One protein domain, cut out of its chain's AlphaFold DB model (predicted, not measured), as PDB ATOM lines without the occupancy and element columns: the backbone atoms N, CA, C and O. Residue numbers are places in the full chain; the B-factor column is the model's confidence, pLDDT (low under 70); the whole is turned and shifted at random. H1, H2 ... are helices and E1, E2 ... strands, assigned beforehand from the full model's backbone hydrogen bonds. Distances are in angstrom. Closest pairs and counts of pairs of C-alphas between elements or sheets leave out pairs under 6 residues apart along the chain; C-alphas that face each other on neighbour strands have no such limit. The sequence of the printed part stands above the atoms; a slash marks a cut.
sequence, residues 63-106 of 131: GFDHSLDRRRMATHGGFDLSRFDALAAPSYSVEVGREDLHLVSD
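AT A GLANCE: This is residues 63 to 106 of the 131 residues of an uncharacterized protein of Azospirillum oleiclasticum (UniProt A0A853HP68). With little regular structure, the printed part is a loose, elongated loop: antiparallel strands E1 and E2 pair near one end, the chain runs out through H1 to a turn at residues 75 to 80 that sticks out at the other end, and comes back through H2 and unnamed residues 88 to 100. The 44 residues include two named helices and two named strands, in the order E1, H1, H2, E2; the class is mixed, with 16 residues in named elements. The radius of gyration of the C-alphas is 13.2 A, and the spans are 40 by 18 by 18 A.

IN THESE COORDINATES: E1, residues 63 to 65, begins at C-alpha 63 (27.534, 18.472, 20.059). E2, residues 101 to 103, ends at C-alpha 103 (24.589, 16.777, 17.338). H1 is residues 68 to 71; H2, residues 82 to 87, is 10.2 A long.

HOW THE PARTS SIT: E1 and E2 are antiparallel at 160 degrees, with N 64 and O 102 2.8 A apart, within hydrogen-bond range. H1 and H2 are apart. H2 has 0 of 2 O i to N i+4 pairs within range but 3 of 3 O i to N i+3 pairs; H1 is too short for an i+4 pair.

THE WHOLE: C-alphas 78 and 106, the farthest apart, are 42.3 A apart. The printed part has no cut; the link from H2 to E2 is long. No printed residue is under 70 in pLDDT.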
ATOM      1  N   GLY A  63      26.739  19.038  21.139       92.00
ATOM      2  CA  GLY A  63      27.534  18.472  20.059       92.00
ATOM      3  C   GLY A  63      28.669  17.618  20.606       92.00
ATOM      4  O   GLY A  63      29.233  17.917  21.658       92.00
ATOM      5  N   PHE A  64      29.012  16.567  19.876       90.94
ATOM      6  CA  PHE A  64      30.188  15.749  20.111       90.94
ATOM      7  C   PHE A  64      31.109  15.855  18.891       90.94
ATOM      8  O   PHE A  64      30.712  15.479  17.789       90.94
ATOM      9  N   ASP A  65      32.316  16.393  19.085       90.44
ATOM     10  CA  ASP A  65      33.331  16.529  18.033       90.44
ATOM     11  C   ASP A  65      34.451  15.500  18.254       90.44
ATOM     12  O   ASP A  65      35.224  15.594  19.211       90.44
ATOM     13  N   HIS A  66      34.546  14.531  17.339       85.56
ATOM     14  CA  HIS A  66      35.535  13.444  17.365       85.56
ATOM     15  C   HIS A  66      36.978  13.949  17.196       85.56
ATOM     16  O   HIS A  66      37.938  13.259  17.534       85.56
ATOM     17  N   SER A  67      37.155  15.170  16.695       83.44
ATOM     18  CA  SER A  67      38.456  15.806  16.512       83.44
ATOM     19  C   SER A  67      38.965  16.545  17.754       83.44
ATOM     20  O   SER A  67      40.111  17.001  17.744       83.44
ATOM     21  N   LEU A  68      38.168  16.661  18.826       80.94
ATOM     22  CA  LEU A  68      38.579  17.368  20.047       80.94
ATOM     23  C   LEU A  68      39.831  16.770  20.684       80.94
ATOM     24  O   LEU A  68      40.680  17.518  21.162       80.94
ATOM     25  N   ASP A  69      39.994  15.450  20.629       78.75
ATOM     26  CA  ASP A  69      41.184  14.793  21.176       78.75
ATOM     27  C   ASP A  69      42.467  15.207  20.442       78.75
ATOM     28  O   ASP A  69      43.531  15.268  21.049       78.75
ATOM     29  N   ARG A  70      42.374  15.605  19.165       77.00
ATOM     30  CA  ARG A  70      43.515  16.137  18.397       77.00
ATOM     31  C   ARG A  70      43.914  17.552  18.821       77.00
ATOM     32  O   ARG A  70      44.971  18.022  18.412       77.00
ATOM     33  N   ARG A  71      43.060  18.248  19.578       77.06
ATOM     34  CA  ARG A  71      43.314  19.604  20.088       77.06
ATOM     35  C   ARG A  71      43.904  19.603  21.495       77.06
ATOM     36  O   ARG A  71      44.396  20.643  21.920       77.06
ATOM     37  N   ARG A  72      43.845  18.470  22.201       81.69
ATOM     38  CA  ARG A  72      44.438  18.312  23.530       81.69
ATOM     39  C   ARG A  72      45.944  18.134  23.423       81.69
ATOM     40  O   ARG A  72      46.446  17.435  22.541       81.69
ATOM     41  N   MET A  73      46.662  18.764  24.337       85.12
ATOM     42  CA  MET A  73      48.088  18.572  24.510       85.12
ATOM     43  C   MET A  73      48.342  17.166  25.048       85.12
ATOM     44  O   MET A  73      47.652  16.665  25.933       85.12
ATOM     45  N   ALA A  74      49.368  16.526  24.506       83.69
ATOM     46  CA  ALA A  74      49.789  15.189  24.895       83.69
ATOM     47  C   ALA A  74      51.299  15.174  25.156       83.69
ATOM     48  O   ALA A  74      51.964  16.214  25.178       83.69
ATOM     49  N   THR A  75      51.864  13.985  25.350       87.56
ATOM     50  CA  THR A  75      53.313  13.836  25.466       87.56
ATOM     51  C   THR A  75      53.998  14.189  24.145       87.56
ATOM     52  O   THR A  75      53.704  13.598  23.105       87.56
ATOM     53  N   HIS A  76      54.958  15.113  24.190       85.50
ATOM     54  CA  HIS A  76      55.772  15.502  23.042       85.50
ATOM     55  C   HIS A  76      57.255  15.482  23.423       85.50
ATOM     56  O   HIS A  76      57.655  16.064  24.429       85.50
ATOM     57  N   GLY A  77      58.082  14.759  22.659       86.19
ATOM     58  CA  GLY A  77      59.521  14.646  22.938       86.19
ATOM     59  C   GLY A  77      59.871  14.066  24.319       86.19
ATOM     60  O   GLY A  77      60.922  14.392  24.858       86.19
ATOM     61  N   GLY A  78      58.993  13.247  24.913       91.56
ATOM     62  CA  GLY A  78      59.173  12.681  26.259       91.56
ATOM     63  C   GLY A  78      58.701  13.576  27.411       91.56
ATOM     64  O   GLY A  78      58.747  13.146  28.561       91.56
ATOM     65  N   PHE A  79      58.207  14.783  27.123       92.12
ATOM     66  CA  PHE A  79      57.621  15.686  28.113       92.12
ATOM     67  C   PHE A  79      56.096  15.623  28.060       92.12
ATOM     68  O   PHE A  79      55.509  15.698  26.981       92.12
ATOM     69  N   ASP A  80      55.449  15.504  29.218       91.12
ATOM     70  CA  ASP A  80      53.994  15.620  29.337       91.12
ATOM     71  C   ASP A  80      53.580  17.097  29.327       91.12
ATOM     72  O   ASP A  80      53.889  17.851  30.253       91.12
ATOM     73  N   LEU A  81      52.891  17.506  28.260       91.81
ATOM     74  CA  LEU A  81      52.407  18.871  28.070       91.81
ATOM     75  C   LEU A  81      50.912  19.029  28.385       91.81
ATOM     76  O   LEU A  81      50.383  20.118  28.194       91.81
ATOM     77  N   SER A  82      50.226  18.002  28.902       89.88
ATOM     78  CA  SER A  82      48.778  18.038  29.188       89.88
ATOM     79  C   SER A  82      48.343  19.224  30.061       89.88
ATOM     80  O   SER A  82      47.261  19.773  29.887       89.88
ATOM     81  N   ARG A  83      49.211  19.713  30.960       88.50
ATOM     82  CA  ARG A  83      48.924  20.898  31.794       88.50
ATOM     83  C   ARG A  83      48.717  22.188  30.995       88.50
ATOM     84  O   ARG A  83      48.084  23.108  31.506       88.50
ATOM     85  N   PHE A  84      49.231  22.268  29.769       87.88
ATOM     86  CA  PHE A  84      49.019  23.416  28.889       87.88
ATOM     87  C   PHE A  84      47.597  23.473  28.314       87.88
ATOM     88  O   PHE A  84      47.206  24.537  27.840       87.88
ATOM     89  N   ASP A  85      46.790  22.411  28.436       86.81
ATOM     90  CA  ASP A  85      45.362  22.452  28.078       86.81
ATOM     91  C   ASP A  85      44.594  23.514  28.870       86.81
ATOM     92  O   ASP A  85      43.616  24.065  28.375       86.81
ATOM     93  N   ALA A  86      45.070  23.877  30.067       86.56
ATOM     94  CA  ALA A  86      44.505  24.972  30.855       86.56
ATOM     95  C   ALA A  86      44.621  26.348  30.168       86.56
ATOM     96  O   ALA A  86      43.931  27.282  30.565       86.56
ATOM     97  N   LEU A  87      45.491  26.486  29.161       86.62
ATOM     98  CA  LEU A  87      45.651  27.704  28.364       86.62
ATOM     99  C   LEU A  87      44.841  27.675  27.060       86.62
ATOM    100  O   LEU A  87      44.863  28.653  26.312       86.62
ATOM    101  N   ALA A  88      44.168  26.564  26.744       84.44
ATOM    102  CA  ALA A  88      43.375  26.459  25.529       84.44
ATOM    103  C   ALA A  88      42.171  27.409  25.581       84.44
ATOM    104  O   ALA A  88      41.529  27.574  26.619       84.44
ATOM    105  N   ALA A  89      41.838  28.017  24.440       83.31
ATOM    106  CA  ALA A  89      40.639  28.839  24.339       83.31
ATOM    107  C   ALA A  89      39.392  27.993  24.677       83.31
ATOM    108  O   ALA A  89      39.261  26.874  24.169       83.31
ATOM    109  N   PRO A  90      38.446  28.514  25.480       81.00
ATOM    110  CA  PRO A  90      37.289  27.749  25.952       81.00
ATOM    111  C   PRO A  90      36.268  27.443  24.845       81.00
ATOM    112  O   PRO A  90      35.342  26.663  25.048       81.00
ATOM    113  N   SER A  91      36.410  28.065  23.673       85.69
ATOM    114  CA  SER A  91      35.566  27.838  22.503       85.69
ATOM    115  C   SER A  91      36.369  28.013  21.217       85.69
ATOM    116  O   SER A  91      37.429  28.641  21.205       85.69
ATOM    117  N   TYR A  92      35.864  27.442  20.128       84.50
ATOM    118  CA  TYR A  92      36.442  27.570  18.797       84.50
ATOM    119  C   TYR A  92      35.341  27.536  17.741       84.50
ATOM    120  O   TYR A  92      34.280  26.949  17.952       84.50
ATOM    121  N   SER A  93      35.614  28.139  16.589       85.06
ATOM    122  CA  SER A  93      34.702  28.104  15.450       85.06
ATOM    123  C   SER A  93      34.760  26.753  14.744       85.06
ATOM    124  O   SER A  93      35.841  26.200  14.524       85.06
ATOM    125  N   VAL A  94      33.591  26.248  14.357       83.81
ATOM    126  CA  VAL A  94      33.449  25.028  13.560       83.81
ATOM    127  C   VAL A  94      32.753  25.371  12.258       83.81
ATOM    128  O   VAL A  94      31.805  26.153  12.246       83.81
ATOM    129  N   GLU A  95      33.229  24.787  11.164       84.44
ATOM    130  CA  GLU A  95      32.555  24.887   9.875       84.44
ATOM    131  C   GLU A  95      31.240  24.103   9.890       84.44
ATOM    132  O   GLU A  95      31.138  23.010  10.457       84.44
ATOM    133  N   VAL A  96      30.217  24.663   9.250       83.38
ATOM    134  CA  VAL A  96      28.919  24.000   9.115       83.38
ATOM    135  C   VAL A  96      29.074  22.752   8.246       83.38
ATOM    136  O   VAL A  96      29.681  22.806   7.182       83.38
ATOM    137  N   GLY A  97      28.494  21.634   8.686       83.19
ATOM    138  CA  GLY A  97      28.529  20.370   7.940       83.19
ATOM    139  C   GLY A  97      29.819  19.565   8.110       83.19
ATOM    140  O   GLY A  97      30.027  18.598   7.385       83.19
ATOM    141  N   ARG A  98      30.678  19.937   9.065       85.31
ATOM    142  CA  ARG A  98      31.883  19.177   9.395       85.31
ATOM    143  C   ARG A  98      31.537  17.752   9.836       85.31
ATOM    144  O   ARG A  98      30.799  17.574  10.799       85.31
ATOM    145  N   GLU A  99      32.123  16.763   9.166       86.38
ATOM    146  CA  GLU A  99      31.801  15.341   9.370       86.38
ATOM    147  C   GLU A  99      32.105  14.842  10.790       86.38
ATOM    148  O   GLU A  99      31.354  14.029  11.313       86.38
ATOM    149  N   ASP A 100      33.152  15.366  11.436       88.12
ATOM    150  CA  ASP A 100      33.571  14.950  12.784       88.12
ATOM    151  C   ASP A 100      32.668  15.483  13.916       88.12
ATOM    152  O   ASP A 100      32.821  15.068  15.069       88.12
ATOM    153  N   LEU A 101      31.767  16.433  13.619       90.81
ATOM    154  CA  LEU A 101      30.866  17.056  14.590       90.81
ATOM    155  C   LEU A 101      29.448  16.499  14.430       90.81
ATOM    156  O   LEU A 101      28.768  16.750  13.435       90.81
ATOM    157  N   HIS A 102      28.954  15.836  15.472       91.50
ATOM    158  CA  HIS A 102      27.593  15.311  15.513       91.50
ATOM    159  C   HIS A 102      26.780  15.972  16.619       91.50
ATOM    160  O   HIS A 102      27.246  16.107  17.750       91.50
ATOM    161  N   LEU A 103      25.539  16.352  16.313       93.00
ATOM    162  CA  LEU A 103      24.589  16.777  17.338       93.00
ATOM    163  C   LEU A 103      24.094  15.547  18.105       93.00
ATOM    164  O   LEU A 103      23.663  14.567  17.503       93.00
ATOM    165  N   VAL A 104      24.167  15.606  19.433       95.00
ATOM    166  CA  VAL A 104      23.750  14.527  20.348       95.00
ATOM    167  C   VAL A 104      22.507  14.895  21.160       95.00
ATOM    168  O   VAL A 104      22.065  14.132  22.015       95.00
ATOM    169  N   SER A 105      21.930  16.063  20.889       95.69
ATOM    170  CA  SER A 105      20.620  16.473  21.376       95.69
ATOM    171  C   SER A 105      19.829  17.132  20.256       95.69
ATOM    172  O   SER A 105      20.398  17.609  19.271       95.69
ATOM    173  N   ASP A 106      18.525  17.267  20.472       96.44
ATOM    174  CA  ASP A 106      17.729  18.218  19.709       96.44
ATOM    175  C   ASP A 106      18.216  19.653  19.954       96.44
ATOM    176  O   ASP A 106      18.808  19.974  20.995       96.44
TER     177      ASP A 106